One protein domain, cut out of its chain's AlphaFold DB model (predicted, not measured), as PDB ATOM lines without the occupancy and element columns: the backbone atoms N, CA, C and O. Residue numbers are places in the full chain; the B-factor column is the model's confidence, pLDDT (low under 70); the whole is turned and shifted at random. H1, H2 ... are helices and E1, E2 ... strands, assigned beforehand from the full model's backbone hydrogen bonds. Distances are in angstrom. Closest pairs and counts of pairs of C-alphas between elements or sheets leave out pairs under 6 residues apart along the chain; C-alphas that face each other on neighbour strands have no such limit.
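What this domain is: This is residues 196 to 315 and 332 to 337 of the 348 residues of the protein "DNA primases" of Zea mays (UniProt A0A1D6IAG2). A small antiparallel sheet, E1, E3 and E2, has the long helix H1 packed along one face, and a second long helix, H2, crosses H1 beyond the sheet's E1 edge. The hairpin E4 and E5 makes a small arm near the later part of E1, with short H3 just before it, and the last few residues pair briefly with E2. You will find 126 printed residues with three named helices and five named strands in the order E1 H1 E2 E3 H2 H3 E4 E5, a mixed class. The whole is compact, with a radius of gyration of the C-alphas of 14.7 A, and spans 42 by 36 by 27 A.

How they stand to each other: Begin with E1, residues 196 to 202, an edge strand antiparallel to the inner strand E3, residues 249 to 256; N 199 and O 252 are 2.8 A apart, within hydrogen-bond range. E3 forms a hairpin with E2, residues 239 to 243, the other edge strand, where N 240 and O 255 are 2.8 A apart. H1, residues 211 to 230, is on this sheet at a height over the sheet of 9.2 A, in two layers, a helix on one face of a sheet. It lies over E3, and only just runs along the strands, at 29 degrees on the local plane. E1, H1 and E2 make a split strand-helix-strand unit, two strands running the same way with E3 between them, and its crossover is right-handed. H2, residues 266 to 283, only grazes the sheet with residues 266 to 273. H1 and H2 touch, about perpendicular at 73 degrees, the closest C-alphas being those of Val 222 and Val 276, 6.7 A apart. H3, residues 288 to 291, touches H2 only at the corner, and only just, with 3 pairs of C-alphas within 8 A; Ile 280 and Leu 290 come closest, with C-alphas 6.0 A apart. The hairpin of E4, residues 294 to 299, and E5, residues 302 to 307, has N 295 and O 306 2.8 A apart. E4 comes closest to E1 at the C-alphas of Phe 201 and Ile 295, 7.1 A apart, while E1 and E5 are apart. In H1 and H2 every O i to N i+4 pair is within hydrogen-bond range; H3 is too short for such a pair.

Where its parts are: Find C-alpha 196 at (146.988, 162.716, 47.589), where E1 begins its 20.5 A. H1 runs 28.0 A from C-alpha 211, E3 22.8 A from C-alpha 249, and H2 25.7 A from C-alpha 266 at (140.690, 156.518, 48.369). E5 ends at C-alpha 307, (159.514, 155.482, 52.297).

The domain as a whole: The C-alphas of Lys 260 and Ser 301 are the two farthest apart, at 45.4 A. Residues 316 to 331 are not printed, and C-alphas 315 and 332 stand 23.8 A apart across this cut. Beyond it, residues 335 to 336 pair antiparallel with residues 242 to 243 of E2. No link between named elements is long. The mean pLDDT of the printed part is 96.0, and no printed residue is under 70.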
ATOM      1  N   TYR A 196     146.438 161.898  46.515       98.69
ATOM      2  CA  TYR A 196     146.988 162.716  47.589       98.69
ATOM      3  C   TYR A 196     147.997 161.911  48.404       98.69
ATOM      4  O   TYR A 196     147.828 160.709  48.552       98.69
ATOM      5  N   PHE A 197     149.005 162.576  48.958       98.75
ATOM      6  CA  PHE A 197     150.031 161.994  49.813       98.75
ATOM      7  C   PHE A 197     150.170 162.821  51.091       98.75
ATOM      8  O   PHE A 197     150.079 164.050  51.050       98.75
ATOM      9  N   ASP A 198     150.428 162.140  52.205       98.38
ATOM     10  CA  ASP A 198     150.949 162.742  53.434       98.38
ATOM     11  C   ASP A 198     152.423 162.343  53.536       98.38
ATOM     12  O   ASP A 198     152.753 161.153  53.563       98.38
ATOM     13  N   LEU A 199     153.304 163.334  53.484       98.44
ATOM     14  CA  LEU A 199     154.748 163.164  53.434       98.44
ATOM     15  C   LEU A 199     155.314 163.681  54.750       98.44
ATOM     16  O   LEU A 199     155.204 164.871  55.041       98.44
ATOM     17  N   GLU A 200     155.912 162.811  55.559       96.25
ATOM     18  CA  GLU A 200     156.438 163.236  56.854       96.25
ATOM     19  C   GLU A 200     157.598 162.390  57.373       96.25
ATOM     20  O   GLU A 200     157.625 161.167  57.236       96.25
ATOM     21  N   PHE A 201     158.546 163.053  58.041       96.56
ATOM     22  CA  PHE A 201     159.618 162.397  58.789       96.56
ATOM     23  C   PHE A 201     160.243 163.326  59.841       96.56
ATOM     24  O   PHE A 201     160.082 164.547  59.803       96.56
ATOM     25  N   ASP A 202     160.959 162.728  60.797       94.88
ATOM     26  CA  ASP A 202     161.754 163.449  61.796       94.88
ATOM     27  C   ASP A 202     163.059 163.948  61.156       94.88
ATOM     28  O   ASP A 202     163.861 163.151  60.651       94.88
ATOM     29  N   THR A 203     163.271 165.264  61.169       94.19
ATOM     30  CA  THR A 203     164.434 165.904  60.532       94.19
ATOM     31  C   THR A 203     165.736 165.579  61.259       94.19
ATOM     32  O   THR A 203     166.798 165.542  60.636       94.19
ATOM     33  N   ARG A 204     165.688 165.275  62.562       91.94
ATOM     34  CA  ARG A 204     166.876 165.022  63.392       91.94
ATOM     35  C   ARG A 204     167.602 163.757  62.959       91.94
ATOM     36  O   ARG A 204     168.833 163.746  62.953       91.94
ATOM     37  N   LEU A 205     166.847 162.734  62.561       90.88
ATOM     38  CA  LEU A 205     167.370 161.465  62.043       90.88
ATOM     39  C   LEU A 205     167.706 161.526  60.545       90.88
ATOM     40  O   LEU A 205     168.404 160.654  60.041       90.88
ATOM     41  N   ASN A 206     167.243 162.558  59.834       94.81
ATOM     42  CA  ASN A 206     167.277 162.632  58.371       94.81
ATOM     43  C   ASN A 206     167.884 163.952  57.853       94.81
ATOM     44  O   ASN A 206     167.519 164.428  56.783       94.81
ATOM     45  N   LYS A 207     168.842 164.542  58.585       89.56
ATOM     46  CA  LYS A 207     169.405 165.891  58.324       89.56
ATOM     47  C   LYS A 207     170.006 166.111  56.932       89.56
ATOM     48  O   LYS A 207     170.192 167.249  56.529       89.56
ATOM     49  N   LYS A 208     170.383 165.037  56.236       88.31
ATOM     50  CA  LYS A 208     171.030 165.088  54.914       88.31
ATOM     51  C   LYS A 208     170.039 164.981  53.751       88.31
ATOM     52  O   LYS A 208     170.475 164.905  52.610       88.31
ATOM     53  N   ARG A 209     168.737 164.880  54.029       93.00
ATOM     54  CA  ARG A 209     167.712 164.713  52.998       93.00
ATOM     55  C   ARG A 209     167.300 166.071  52.439       93.00
ATOM     56  O   ARG A 209     166.885 166.941  53.200       93.00
ATOM     57  N   ASP A 210     167.394 166.218  51.121       96.12
ATOM     58  CA  ASP A 210     166.799 167.340  50.400       96.12
ATOM     59  C   ASP A 210     165.311 167.052  50.182       96.12
ATOM     60  O   ASP A 210     164.924 166.148  49.441       96.12
ATOM     61  N   THR A 211     164.465 167.796  50.885       96.00
ATOM     62  CA  THR A 211     163.019 167.576  50.870       96.00
ATOM     63  C   THR A 211     162.375 167.944  49.543       96.00
ATOM     64  O   THR A 211     161.369 167.336  49.178       96.00
ATOM     65  N   ASP A 212     162.914 168.939  48.838       97.31
ATOM     66  CA  ASP A 212     162.348 169.380  47.568       97.31
ATOM     67  C   ASP A 212     162.673 168.344  46.493       97.31
ATOM     68  O   ASP A 212     161.753 167.844  45.838       97.31
ATOM     69  N   GLU A 213     163.932 167.907  46.435       97.62
ATOM     70  CA  GLU A 213     164.381 166.845  45.532       97.62
ATOM     71  C   GLU A 213     163.590 165.543  45.746       97.62
ATOM     72  O   GLU A 213     163.125 164.922  44.791       97.62
ATOM     73  N   MET A 214     163.363 165.139  47.003       98.06
ATOM     74  CA  MET A 214     162.554 163.953  47.311       98.06
ATOM     75  C   MET A 214     161.127 164.048  46.755       98.06
ATOM     76  O   MET A 214     160.583 163.055  46.265       98.06
ATOM     77  N   VAL A 215     160.501 165.226  46.834       98.25
ATOM     78  CA  VAL A 215     159.155 165.444  46.287       98.25
ATOM     79  C   VAL A 215     159.176 165.409  44.756       98.25
ATOM     80  O   VAL A 215     158.284 164.794  44.172       98.25
ATOM     81  N   ASP A 216     160.193 165.981  44.108       98.25
ATOM     82  CA  ASP A 216     160.324 165.968  42.642       98.25
ATOM     83  C   ASP A 216     160.506 164.546  42.101       98.25
ATOM     84  O   ASP A 216     159.821 164.136  41.160       98.25
ATOM     85  N   ILE A 217     161.359 163.749  42.750       98.38
ATOM     86  CA  ILE A 217     161.554 162.336  42.404       98.38
ATOM     87  C   ILE A 217     160.237 161.567  42.575       98.38
ATOM     88  O   ILE A 217     159.855 160.794  41.695       98.38
ATOM     89  N   LEU A 218     159.502 161.795  43.671       98.50
ATOM     90  CA  LEU A 218     158.197 161.162  43.876       98.50
ATOM     91  C   LEU A 218     157.203 161.526  42.762       98.50
ATOM     92  O   LEU A 218     156.534 160.637  42.232       98.50
ATOM     93  N   ILE A 219     157.110 162.804  42.387       98.44
ATOM     94  CA  ILE A 219     156.236 163.272  41.302       98.44
ATOM     95  C   ILE A 219     156.592 162.567  39.990       98.44
ATOM     96  O   ILE A 219     155.699 162.036  39.326       98.44
ATOM     97  N   ALA A 220     157.880 162.500  39.645       98.06
ATOM     98  CA  ALA A 220     158.347 161.849  38.425       98.06
ATOM     99  C   ALA A 220     157.961 160.361  38.381       98.06
ATOM    100  O   ALA A 220     157.445 159.882  37.367       98.06
ATOM    101  N   VAL A 221     158.135 159.637  39.493       98.12
ATOM    102  CA  VAL A 221     157.733 158.225  39.595       98.12
ATOM    103  C   VAL A 221     156.220 158.072  39.441       98.12
ATOM    104  O   VAL A 221     155.760 157.213  38.687       98.12
ATOM    105  N   VAL A 222     155.428 158.914  40.111       98.50
ATOM    106  CA  VAL A 222     153.961 158.871  40.024       98.50
ATOM    107  C   VAL A 222     153.484 159.161  38.602       98.50
ATOM    108  O   VAL A 222     152.607 158.458  38.100       98.50
ATOM    109  N   PHE A 223     154.062 160.154  37.928       98.44
ATOM    110  CA  PHE A 223     153.729 160.481  36.543       98.44
ATOM    111  C   PHE A 223     154.138 159.374  35.569       98.44
ATOM    112  O   PHE A 223     153.365 159.064  34.664       98.44
ATOM    113  N   SER A 224     155.280 158.712  35.788       97.81
ATOM    114  CA  SER A 224     155.631 157.509  35.023       97.81
ATOM    115  C   SER A 224     154.586 156.414  35.221       97.81
ATOM    116  O   SER A 224     154.046 155.907  34.244       97.81
ATOM    117  N   ALA A 225     154.213 156.113  36.467       97.94
ATOM    118  CA  ALA A 225     153.214 155.088  36.761       97.94
ATOM    119  C   ALA A 225     151.830 155.417  36.164       97.94
ATOM    120  O   ALA A 225     151.131 154.519  35.691       97.94
ATOM    121  N   LEU A 226     151.429 156.695  36.146       98.06
ATOM    122  CA  LEU A 226     150.195 157.145  35.492       98.06
ATOM    123  C   LEU A 226     150.236 156.943  33.974       98.06
ATOM    124  O   LEU A 226     149.264 156.442  33.400       98.06
ATOM    125  N   ARG A 227     151.352 157.295  33.332       98.00
ATOM    126  CA  ARG A 227     151.548 157.101  31.893       98.00
ATOM    127  C   ARG A 227     151.534 155.619  31.537       98.00
ATOM    128  O   ARG A 227     150.815 155.217  30.628       98.00
ATOM    129  N   ASP A 228     152.277 154.809  32.278       97.25
ATOM    130  CA  ASP A 228     152.478 153.401  31.948       97.25
ATOM    131  C   ASP A 228     151.190 152.584  32.166       97.25
ATOM    132  O   ASP A 228     150.874 151.695  31.376       97.25
ATOM    133  N   LYS A 229     150.404 152.906  33.205       96.38
ATOM    134  CA  LYS A 229     149.192 152.148  33.561       96.38
ATOM    135  C   LYS A 229     147.906 152.671  32.928       96.38
ATOM    136  O   LYS A 229     146.999 151.886  32.651       96.38
ATOM    137  N   TYR A 230     147.800 153.985  32.746       96.75
ATOM    138  CA  TYR A 230     146.558 154.635  32.319       96.75
ATOM    139  C   TYR A 230     146.722 155.504  31.071       96.75
ATOM    140  O   TYR A 230     145.743 156.108  30.638       96.75
ATOM    141  N   SER A 231     147.928 155.586  30.496       97.75
ATOM    142  CA  SER A 231     148.237 156.476  29.367       97.75
ATOM    143  C   SER A 231     147.909 157.944  29.664       97.75
ATOM    144  O   SER A 231     147.487 158.689  28.784       97.75
ATOM    145  N   ILE A 232     148.090 158.352  30.925       97.50
ATOM    146  CA  ILE A 232     147.897 159.731  31.380       97.50
ATOM    147  C   ILE A 232     149.269 160.395  31.510       97.50
ATOM    148  O   ILE A 232     150.068 160.003  32.359       97.50
ATOM    149  N   GLU A 233     149.526 161.417  30.697       97.12
ATOM    150  CA  GLU A 233     150.720 162.259  30.825       97.12
ATOM    151  C   GLU A 233     150.554 163.244  31.983       97.12
ATOM    152  O   GLU A 233     149.528 163.909  32.089       97.12
ATOM    153  N   GLY A 234     151.532 163.310  32.885       95.81
ATOM    154  CA  GLY A 234     151.483 164.203  34.041       95.81
ATOM    155  C   GLY A 234     151.854 165.645  33.698       95.81
ATOM    156  O   GLY A 234     152.754 165.883  32.898       95.81
ATOM    157  N   HIS A 235     151.200 166.604  34.356       95.50
ATOM    158  CA  HIS A 235     151.508 168.031  34.236       95.50
ATOM    159  C   HIS A 235     151.659 168.680  35.615       95.50
ATOM    160  O   HIS A 235     150.875 168.415  36.528       95.50
ATOM    161  N   GLU A 236     152.627 169.587  35.757       93.75
ATOM    162  CA  GLU A 236     152.900 170.291  37.020       93.75
ATOM    163  C   GLU A 236     151.723 171.159  37.497       93.75
ATOM    164  O   GLU A 236     151.487 171.297  38.695       93.75
ATOM    165  N   GLU A 237     150.899 171.673  36.578       94.44
ATOM    166  CA  GLU A 237     149.693 172.457  36.896       94.44
ATOM    167  C   GLU A 237     148.622 171.672  37.675       94.44
ATOM    168  O   GLU A 237     147.648 172.245  38.187       94.44
ATOM    169  N   TRP A 238     148.759 170.346  37.733       96.38
ATOM    170  CA  TRP A 238     147.877 169.461  38.491       96.38
ATOM    171  C   TRP A 238     148.286 169.366  39.957       96.38
ATOM    172  O   TRP A 238     147.510 168.866  40.774       96.38
ATOM    173  N   ILE A 239     149.486 169.836  40.292       97.75
ATOM    174  CA  ILE A 239     150.120 169.630  41.583       97.75
ATOM    175  C   ILE A 239     149.769 170.773  42.530       97.75
ATOM    176  O   ILE A 239     149.903 171.956  42.224       97.75
ATOM    177  N   THR A 240     149.311 170.400  43.716       97.00
ATOM    178  CA  THR A 240     149.155 171.281  44.869       97.00
ATOM    179  C   THR A 240     149.994 170.717  46.002       97.00
ATOM    180  O   THR A 240     149.701 169.636  46.511       97.00
ATOM    181  N   GLU A 241     151.036 171.442  46.392       97.81
ATOM    182  CA  GLU A 241     151.896 171.090  47.518       97.81
ATOM    183  C   GLU A 241     151.640 172.064  48.671       97.81
ATOM    184  O   GLU A 241     151.653 173.283  48.487       97.81
ATOM    185  N   LEU A 242     151.386 171.515  49.857       97.75
ATOM    186  CA  LEU A 242     151.177 172.262  51.091       97.75
ATOM    187  C   LEU A 242     152.243 171.857  52.107       97.75
ATOM    188  O   LEU A 242     152.444 170.669  52.330       97.75
ATOM    189  N   ASP A 243     152.870 172.822  52.765       97.25
ATOM    190  CA  ASP A 243     153.887 172.617  53.790       97.25
ATOM    191  C   ASP A 243     153.369 173.022  55.174       97.25
ATOM    192  O   ASP A 243     152.677 174.025  55.341       97.25
ATOM    193  N   SER A 244     153.659 172.192  56.171       97.06
ATOM    194  CA  SER A 244     153.493 172.509  57.594       97.06
ATOM    195  C   SER A 244     154.703 172.046  58.406       97.06
ATOM    196  O   SER A 244     154.567 171.649  59.571       97.06
ATOM    197  N   SER A 245     155.867 172.043  57.760       96.44
ATOM    198  CA  SER A 245     157.132 171.609  58.324       96.44
ATOM    199  C   SER A 245     157.540 172.519  59.485       96.44
ATOM    200  O   SER A 245     157.212 173.705  59.548       96.44
ATOM    201  N   THR A 246     158.247 171.943  60.446       95.06
ATOM    202  CA  THR A 246     158.883 172.634  61.566       95.06
ATOM    203  C   THR A 246     160.365 172.276  61.589       95.06
ATOM    204  O   THR A 246     160.809 171.392  60.859       95.06
ATOM    205  N   GLU A 247     161.134 172.908  62.472       91.75
ATOM    206  CA  GLU A 247     162.555 172.582  62.658       91.75
ATOM    207  C   GLU A 247     162.786 171.091  62.970       91.75
ATOM    208  O   GLU A 247     163.774 170.501  62.536       91.75
ATOM    209  N   GLU A 248     161.847 170.461  63.681       92.44
ATOM    210  CA  GLU A 248     161.932 169.063  64.126       92.44
ATOM    211  C   GLU A 248     161.264 168.062  63.172       92.44
ATOM    212  O   GLU A 248     161.475 166.853  63.285       92.44
ATOM    213  N   LYS A 249     160.405 168.534  62.263       94.62
ATOM    214  CA  LYS A 249     159.551 167.655  61.467       94.62
ATOM    215  C   LYS A 249     159.321 168.198  60.069       94.62
ATOM    216  O   LYS A 249     158.707 169.245  59.899       94.62
ATOM    217  N   PHE A 250     159.682 167.404  59.072       97.31
ATOM    218  CA  PHE A 250     159.188 167.589  57.717       97.31
ATOM    219  C   PHE A 250     157.731 167.116  57.646       97.31
ATOM    220  O   PHE A 250     157.407 166.035  58.150       97.31
ATOM    221  N   SER A 251     156.842 167.927  57.068       97.56
ATOM    222  CA  SER A 251     155.431 167.570  56.891       97.56
ATOM    223  C   SER A 251     154.816 168.322  55.716       97.56
ATOM    224  O   SER A 251     154.512 169.512  55.831       97.56
ATOM    225  N   ARG A 252     154.576 167.612  54.612       98.19
ATOM    226  CA  ARG A 252     153.917 168.149  53.420       98.19
ATOM    227  C   ARG A 252     152.736 167.298  52.984       98.19
ATOM    228  O   ARG A 252     152.775 166.076  53.057       98.19
ATOM    229  N   HIS A 253     151.698 167.951  52.479       98.44
ATOM    230  CA  HIS A 253     150.667 167.290  51.689       98.44
ATOM    231  C   HIS A 253     150.936 167.546  50.209       98.44
ATOM    232  O   HIS A 253     151.116 168.693  49.804       98.44
ATOM    233  N   LEU A 254     150.897 166.493  49.401       98.50
ATOM    234  CA  LEU A 254     150.983 166.586  47.945       98.50
ATOM    235  C   LEU A 254     149.666 166.096  47.354       98.50
ATOM    236  O   LEU A 254     149.255 164.978  47.634       98.50
ATOM    237  N   ILE A 255     148.991 166.910  46.550       98.38
ATOM    238  CA  ILE A 255     147.698 166.580  45.939       98.38
ATOM    239  C   ILE A 255     147.836 166.741  44.426       98.38
ATOM    240  O   ILE A 255     148.249 167.798  43.955       98.38
ATOM    241  N   ILE A 256     147.471 165.711  43.660       98.25
ATOM    242  CA  ILE A 256     147.532 165.711  42.192       98.25
ATOM    243  C   ILE A 256     146.106 165.633  41.647       98.25
ATOM    244  O   ILE A 256     145.429 164.602  41.735       98.25
ATOM    245  N   ARG A 257     145.638 166.748  41.081       97.06
ATOM    246  CA  ARG A 257     144.283 166.911  40.543       97.06
ATOM    247  C   ARG A 257     144.293 166.823  39.025       97.06
ATOM    248  O   ARG A 257     144.467 167.825  38.336       97.06
ATOM    249  N   ILE A 258     144.050 165.620  38.519       96.56
ATOM    250  CA  ILE A 258     143.936 165.362  37.082       96.56
ATOM    251  C   ILE A 258     142.585 165.916  36.579       96.56
ATOM    252  O   ILE A 258     141.537 165.572  37.137       96.56
ATOM    253  N   PRO A 259     142.554 166.780  35.550       95.44
ATOM    254  CA  PRO A 259     141.311 167.347  35.038       95.44
ATOM    255  C   PRO A 259     140.330 166.268  34.569       95.44
ATOM    256  O   PRO A 259     140.684 165.401  33.777       95.44
ATOM    257  N   LYS A 260     139.075 166.353  35.030       94.75
ATOM    258  CA  LYS A 260     137.965 165.448  34.657       94.75
ATOM    259  C   LYS A 260     138.191 163.963  34.990       94.75
ATOM    260  O   LYS A 260     137.395 163.129  34.568       94.75
ATOM    261  N   ILE A 261     139.232 163.634  35.754       95.69
ATOM    262  CA  ILE A 261     139.589 162.263  36.124       95.69
ATOM    263  C   ILE A 261     139.717 162.181  37.646       95.69
ATOM    264  O   ILE A 261     140.290 163.051  38.302       95.69
ATOM    265  N   ALA A 262     139.176 161.111  38.217       97.00
ATOM    266  CA  ALA A 262     139.298 160.792  39.630       97.00
ATOM    267  C   ALA A 262     139.425 159.279  39.803       97.00
ATOM    268  O   ALA A 262     138.914 158.504  38.991       97.00
ATOM    269  N   PHE A 263     140.078 158.861  40.883       98.25
ATOM    270  CA  PHE A 263     139.999 157.476  41.326       98.25
ATOM    271  C   PHE A 263     138.613 157.219  41.910       98.25
ATOM    272  O   PHE A 263     137.985 158.128  42.452       98.25
ATOM    273  N   LYS A 264     138.146 155.970  41.817       98.06
ATOM    274  CA  LYS A 264     136.825 155.562  42.314       98.06
ATOM    275  C   LYS A 264     136.613 155.905  43.789       98.06
ATOM    276  O   LYS A 264     135.523 156.328  44.152       98.06
ATOM    277  N   ASP A 265     137.639 155.697  44.608       98.00
ATOM    278  CA  ASP A 265     137.701 156.103  46.009       98.00
ATOM    279  C   ASP A 265     139.151 156.060  46.518       98.00
ATOM    280  O   ASP A 265     140.075 155.658  45.800       98.00
ATOM    281  N   ASN A 266     139.357 156.449  47.777       98.00
ATOM    282  CA  ASN A 266     140.690 156.518  48.369       98.00
ATOM    283  C   ASN A 266     141.369 155.154  48.551       98.00
ATOM    284  O   ASN A 266     142.596 155.099  48.598       98.00
ATOM    285  N   SER A 267     140.614 154.053  48.598       98.25
ATOM    286  CA  SER A 267     141.200 152.711  48.631       98.25
ATOM    287  C   SER A 267     141.851 152.355  47.291       98.25
ATOM    288  O   SER A 267     142.908 151.725  47.273       98.25
ATOM    289  N   HIS A 268     141.296 152.840  46.174       98.50
ATOM    290  CA  HIS A 268     141.901 152.677  44.849       98.50
ATOM    291  C   HIS A 268     143.147 153.556  44.681       98.50
ATOM    292  O   HIS A 268     144.116 153.109  44.068       98.50
ATOM    293  N   VAL A 269     143.161 154.764  45.265       98.50
ATOM    294  CA  VAL A 269     144.392 155.573  45.360       98.50
ATOM    295  C   VAL A 269     145.448 154.822  46.169       98.50
ATOM    296  O   VAL A 269     146.579 154.694  45.717       98.50
ATOM    297  N   GLY A 270     145.070 154.245  47.314       98.38
ATOM    298  CA  GLY A 270     145.975 153.441  48.133       98.38
ATOM    299  C   GLY A 270     146.555 152.241  47.390       98.38
ATOM    300  O   GLY A 270     147.755 152.005  47.468       98.38
ATOM    301  N   ALA A 271     145.745 151.523  46.608       98.44
ATOM    302  CA  ALA A 271     146.225 150.421  45.775       98.44
ATOM    303  C   ALA A 271     147.235 150.891  44.712       98.44
ATOM    304  O   ALA A 271     148.279 150.265  44.543       98.44
ATOM    305  N   PHE A 272     146.953 152.010  44.037       98.50
ATOM    306  CA  PHE A 272     147.884 152.619  43.085       98.50
ATOM    307  C   PHE A 272     149.195 153.050  43.757       98.50
ATOM    308  O   PHE A 272     150.276 152.756  43.255       98.50
ATOM    309  N   VAL A 273     149.125 153.678  44.932       98.38
ATOM    310  CA  VAL A 273     150.318 154.113  45.669       98.38
ATOM    311  C   VAL A 273     151.114 152.928  46.220       98.38
ATOM    312  O   VAL A 273     152.338 152.968  46.203       98.38
ATOM    313  N   CYS A 274     150.469 151.834  46.632       97.88
ATOM    314  CA  CYS A 274     151.167 150.595  46.992       97.88
ATOM    315  C   CYS A 274     151.970 150.016  45.818       97.88
ATOM    316  O   CYS A 274     153.074 149.505  46.020       97.88
ATOM    317  N   GLU A 275     151.448 150.110  44.596       97.00
ATOM    318  CA  GLU A 275     152.168 149.702  43.389       97.00
ATOM    319  C   GLU A 275     153.366 150.616  43.116       97.00
ATOM    320  O   GLU A 275     154.473 150.113  42.931       97.00
ATOM    321  N   VAL A 276     153.185 151.938  43.209       98.00
ATOM    322  CA  VAL A 276     154.282 152.920  43.126       98.00
ATOM    323  C   VAL A 276     155.375 152.613  44.160       98.00
ATOM    324  O   VAL A 276     156.548 152.511  43.812       98.00
ATOM    325  N   CYS A 277     155.008 152.373  45.421       97.56
ATOM    326  CA  CYS A 277     155.950 151.982  46.472       97.56
ATOM    327  C   CYS A 277     156.697 150.680  46.139       97.56
ATOM    328  O   CYS A 277     157.889 150.564  46.424       97.56
ATOM    329  N   SER A 278     156.014 149.708  45.530       96.44
ATOM    330  CA  SER A 278     156.621 148.435  45.126       96.44
ATOM    331  C   SER A 278     157.619 148.623  43.983       96.44
ATOM    332  O   SER A 278     158.696 148.029  44.014       96.44
ATOM    333  N   GLN A 279     157.306 149.485  43.011       95.75
ATOM    334  CA  GLN A 279     158.221 149.851  41.924       95.75
ATOM    335  C   GLN A 279     159.476 150.551  42.460       95.75
ATOM    336  O   GLN A 279     160.588 150.177  42.087       95.75
ATOM    337  N   ILE A 280     159.304 151.503  43.386       97.56
ATOM    338  CA  ILE A 280     160.416 152.191  44.054       97.56
ATOM    339  C   ILE A 280     161.313 151.180  44.776       97.56
ATOM    340  O   ILE A 280     162.530 151.193  44.604       97.56
ATOM    341  N   ALA A 281     160.717 150.261  45.540       96.31
ATOM    342  CA  ALA A 281     161.461 149.242  46.273       96.31
ATOM    343  C   ALA A 281     162.225 148.284  45.349       96.31
ATOM    344  O   ALA A 281     163.379 147.961  45.628       96.31
ATOM    345  N   ALA A 282     161.612 147.861  44.242       95.69
ATOM    346  CA  ALA A 282     162.231 146.956  43.276       95.69
ATOM    347  C   ALA A 282     163.454 147.571  42.577       95.69
ATOM    348  O   ALA A 282     164.377 146.849  42.210       95.69
ATOM    349  N   GLN A 283     163.473 148.895  42.411       95.12
ATOM    350  CA  GLN A 283     164.533 149.620  41.709       95.12
ATOM    351  C   GLN A 283     165.504 150.346  42.651       95.12
ATOM    352  O   GLN A 283     166.432 151.006  42.182       95.12
ATOM    353  N   ARG A 284     165.330 150.218  43.974       94.44
ATOM    354  CA  ARG A 284     166.108 150.949  44.988       94.44
ATOM    355  C   ARG A 284     167.621 150.764  44.839       94.44
ATOM    356  O   ARG A 284     168.374 151.711  45.017       94.44
ATOM    357  N   THR A 285     168.074 149.549  44.534       91.19
ATOM    358  CA  THR A 285     169.509 149.232  44.429       91.19
ATOM    359  C   THR A 285     170.126 149.655  43.099       91.19
ATOM    360  O   THR A 285     171.333 149.856  43.031       91.19
ATOM    361  N   THR A 286     169.317 149.780  42.047       93.69
ATOM    362  CA  THR A 286     169.772 150.093  40.684       93.69
ATOM    363  C   THR A 286     169.620 151.568  40.328       93.69
ATOM    364  O   THR A 286     170.308 152.046  39.432       93.69
ATOM    365  N   ASN A 287     168.721 152.287  41.001       93.56
ATOM    366  CA  ASN A 287     168.457 153.700  40.772       93.56
ATOM    367  C   ASN A 287     168.705 154.494  42.064       93.56
ATOM    368  O   ASN A 287     167.879 154.496  42.979       93.56
ATOM    369  N   HIS A 288     169.845 155.187  42.113       91.06
ATOM    370  CA  HIS A 288     170.265 155.970  43.274       91.06
ATOM    371  C   HIS A 288     169.296 157.103  43.638       91.06
ATOM    372  O   HIS A 288     169.228 157.470  44.811       91.06
ATOM    373  N   ASP A 289     168.515 157.624  42.688       94.56
ATOM    374  CA  ASP A 289     167.514 158.648  42.991       94.56
ATOM    375  C   ASP A 289     166.364 158.075  43.824       94.56
ATOM    376  O   ASP A 289     165.861 158.727  44.735       94.56
ATOM    377  N   LEU A 290     165.993 156.814  43.604       96.06
ATOM    378  CA  LEU A 290     164.912 156.170  44.355       96.06
ATOM    379  C   LEU A 290     165.299 155.857  45.803       96.06
ATOM    380  O   LEU A 290     164.434 155.868  46.680       96.06
ATOM    381  N   ASP A 291     166.587 155.640  46.088       94.69
ATOM    382  CA  ASP A 291     167.066 155.503  47.468       94.69
ATOM    383  C   ASP A 291     166.908 156.808  48.271       94.69
ATOM    384  O   ASP A 291     166.692 156.769  49.486       94.69
ATOM    385  N   LYS A 292     166.905 157.974  47.605       95.88
ATOM    386  CA  LYS A 292     166.676 159.272  48.265       95.88
ATOM    387  C   LYS A 292     165.297 159.367  48.917       95.88
ATOM    388  O   LYS A 292     165.157 160.082  49.904       95.88
ATOM    389  N   LEU A 293     164.310 158.610  48.427       97.25
ATOM    390  CA  LEU A 293     162.945 158.580  48.969       97.25
ATOM    391  C   LEU A 293     162.828 157.834  50.311       97.25
ATOM    392  O   LEU A 293     161.773 157.877  50.954       97.25
ATOM    393  N   TYR A 294     163.880 157.131  50.740       96.62
ATOM    394  CA  TYR A 294     163.892 156.403  52.004       96.62
ATOM    395  C   TYR A 294     164.372 157.285  53.158       96.62
ATOM    396  O   TYR A 294     165.394 157.963  53.083       96.62
ATOM    397  N   ILE A 295     163.658 157.235  54.273       96.38
ATOM    398  CA  ILE A 295     164.006 157.897  55.527       96.38
ATOM    399  C   ILE A 295     164.250 156.857  56.604       96.38
ATOM    400  O   ILE A 295     163.616 155.799  56.625       96.38
ATOM    401  N   THR A 296     165.147 157.177  57.525       95.62
ATOM    402  CA  THR A 296     165.385 156.353  58.703       95.62
ATOM    403  C   THR A 296     164.367 156.727  59.772       95.62
ATOM    404  O   THR A 296     164.227 157.895  60.153       95.62
ATOM    405  N   LYS A 297     163.639 155.721  60.258       93.06
ATOM    406  CA  LYS A 297     162.663 155.845  61.338       93.06
ATOM    407  C   LYS A 297     163.088 154.982  62.514       93.06
ATOM    408  O   LYS A 297     163.344 153.792  62.357       93.06
ATOM    409  N   GLU A 298     163.116 155.573  63.700       89.56
ATOM    410  CA  GLU A 298     163.361 154.835  64.933       89.56
ATOM    411  C   GLU A 298     162.091 154.081  65.352       89.56
ATOM    412  O   GLU A 298     161.008 154.665  65.471       89.56
ATOM    413  N   ILE A 299     162.210 152.765  65.524       87.81
ATOM    414  CA  ILE A 299     161.167 151.907  66.096       87.81
ATOM    415  C   ILE A 299     161.743 151.124  67.280       87.81
ATOM    416  O   ILE A 299     162.950 151.121  67.507       87.81
ATOM    417  N   SER A 300     160.892 150.436  68.043       87.12
ATOM    418  CA  SER A 300     161.310 149.697  69.245       87.12
ATOM    419  C   SER A 300     162.398 148.646  68.994       87.12
ATOM    420  O   SER A 300     163.163 148.337  69.901       87.12
ATOM    421  N   SER A 301     162.484 148.106  67.776       88.00
ATOM    422  CA  SER A 301     163.493 147.124  67.363       88.00
ATOM    423  C   SER A 301     164.740 147.738  66.709       88.00
ATOM    424  O   SER A 301     165.517 147.004  66.105       88.00
ATOM    425  N   GLY A 302     164.923 149.060  66.781       88.81
ATOM    426  CA  GLY A 302     166.038 149.787  66.165       88.81
ATOM    427  C   GLY A 302     165.636 150.629  64.944       88.81
ATOM    428  O   GLY A 302     164.454 150.714  64.604       88.81
ATOM    429  N   PRO A 303     166.600 151.299  64.288       90.12
ATOM    430  CA  PRO A 303     166.338 152.123  63.114       90.12
ATOM    431  C   PRO A 303     165.954 151.264  61.903       90.12
ATOM    432  O   PRO A 303     166.604 150.265  61.603       90.12
ATOM    433  N   VAL A 304     164.902 151.669  61.190       93.69
ATOM    434  CA  VAL A 304     164.437 151.013  59.963       93.69
ATOM    435  C   VAL A 304     164.198 152.048  58.876       93.69
ATOM    436  O   VAL A 304     163.548 153.070  59.107       93.69
ATOM    437  N   ASP A 305     164.670 151.743  57.672       94.44
ATOM    438  CA  ASP A 305     164.396 152.548  56.489       94.44
ATOM    439  C   ASP A 305     162.975 152.315  55.983       94.44
ATOM    440  O   ASP A 305     162.526 151.179  55.797       94.44
ATOM    441  N   ARG A 306     162.259 153.405  55.720       95.38
ATOM    442  CA  ARG A 306     160.924 153.390  55.115       95.38
ATOM    443  C   ARG A 306     160.807 154.498  54.090       95.38
ATOM    444  O   ARG A 306     161.518 155.487  54.173       95.38
ATOM    445  N   LEU A 307     159.881 154.359  53.151       97.00
ATOM    446  CA  LEU A 307     159.514 155.482  52.297       97.00
ATOM    447  C   LEU A 307     158.924 156.605  53.157       97.00
ATOM    448  O   LEU A 307     158.185 156.345  54.106       97.00
ATOM    449  N   PHE A 308     159.233 157.847  52.802       96.62
ATOM    450  CA  PHE A 308     158.743 159.049  53.487       96.62
ATOM    451  C   PHE A 308     157.236 159.337  53.315       96.62
ATOM    452  O   PHE A 308     156.722 160.309  53.867       96.62
ATOM    453  N   MET A 309     156.530 158.494  52.557       96.69
ATOM    454  CA  MET A 309     155.085 158.553  52.334       96.69
ATOM    455  C   MET A 309     154.330 157.767  53.415       96.69
ATOM    456  O   MET A 309     154.583 156.573  53.602       96.69
ATOM    457  N   ASP A 310     153.341 158.382  54.070       96.44
ATOM    458  CA  ASP A 310     152.424 157.662  54.959       96.44
ATOM    459  C   ASP A 310     151.311 156.973  54.156       96.44
ATOM    460  O   ASP A 310     150.341 157.594  53.723       96.44
ATOM    461  N   THR A 311     151.411 155.655  53.985       96.31
ATOM    462  CA  THR A 311     150.381 154.853  53.306       96.31
ATOM    463  C   THR A 311     149.158 154.574  54.178       96.31
ATOM    464  O   THR A 311     148.120 154.156  53.662       96.31
ATOM    465  N   ALA A 312     149.208 154.855  55.486       96.50
ATOM    466  CA  ALA A 312     148.045 154.699  56.354       96.50
ATOM    467  C   ALA A 312     146.935 155.713  56.029       96.50
ATOM    468  O   ALA A 312     145.828 155.587  56.555       96.50
ATOM    469  N   VAL A 313     147.202 156.711  55.173       97.56
ATOM    470  CA  VAL A 313     146.245 157.744  54.739       97.56
ATOM    471  C   VAL A 313     145.094 157.245  53.890       97.56
ATOM    472  O   VAL A 313     144.056 157.903  53.819       97.56
ATOM    473  N   TYR A 314     145.214 156.052  53.327       98.12
ATOM    474  CA  TYR A 314     144.187 155.442  52.485       98.12
ATOM    475  C   TYR A 314     143.212 154.585  53.310       98.12
ATOM    476  O   TYR A 314     142.859 153.465  52.950       98.12
ATOM    477  N   SER A 315     142.788 155.115  54.461       97.44
ATOM    478  CA  SER A 315     141.810 154.508  55.369       97.44
ATOM    479  C   SER A 315     140.395 155.037  55.107       97.44
ATOM    480  O   SER A 315     140.231 156.188  54.709       97.44
ATOM    481  N   SER A 332     151.749 175.217  63.559       93.38
ATOM    482  CA  SER A 332     152.145 174.859  62.194       93.38
ATOM    483  C   SER A 332     150.908 174.629  61.319       93.38
ATOM    484  O   SER A 332     150.247 173.582  61.376       93.38
ATOM    485  N   PHE A 333     150.572 175.648  60.535       95.44
ATOM    486  CA  PHE A 333     149.489 175.622  59.556       95.44
ATOM    487  C   PHE A 333     149.975 175.000  58.250       95.44
ATOM    488  O   PHE A 333     151.137 175.162  57.896       95.44
ATOM    489  N   LEU A 334     149.096 174.288  57.542       95.56
ATOM    490  CA  LEU A 334     149.378 173.878  56.165       95.56
ATOM    491  C   LEU A 334     149.251 175.082  55.243       95.56
ATOM    492  O   LEU A 334     148.168 175.645  55.132       95.56
ATOM    493  N   VAL A 335     150.325 175.466  54.571       95.94
ATOM    494  CA  VAL A 335     150.341 176.596  53.637       95.94
ATOM    495  C   VAL A 335     150.863 176.145  52.277       95.94
ATOM    496  O   VAL A 335     151.703 175.252  52.231       95.94
ATOM    497  N   PRO A 336     150.386 176.711  51.162       95.75
ATOM    498  CA  PRO A 336     150.935 176.393  49.850       95.75
ATOM    499  C   PRO A 336     152.438 176.658  49.755       95.75
ATOM    500  O   PRO A 336     152.935 177.656  50.280       95.75
ATOM    501  N   THR A 337     153.163 175.781  49.062       94.44
ATOM    502  CA  THR A 337     154.558 176.051  48.695       94.44
ATOM    503  C   THR A 337     154.628 176.944  47.458       94.44
ATOM    504  O   THR A 337     153.678 177.066  46.682       94.44
TER     505      THR A 337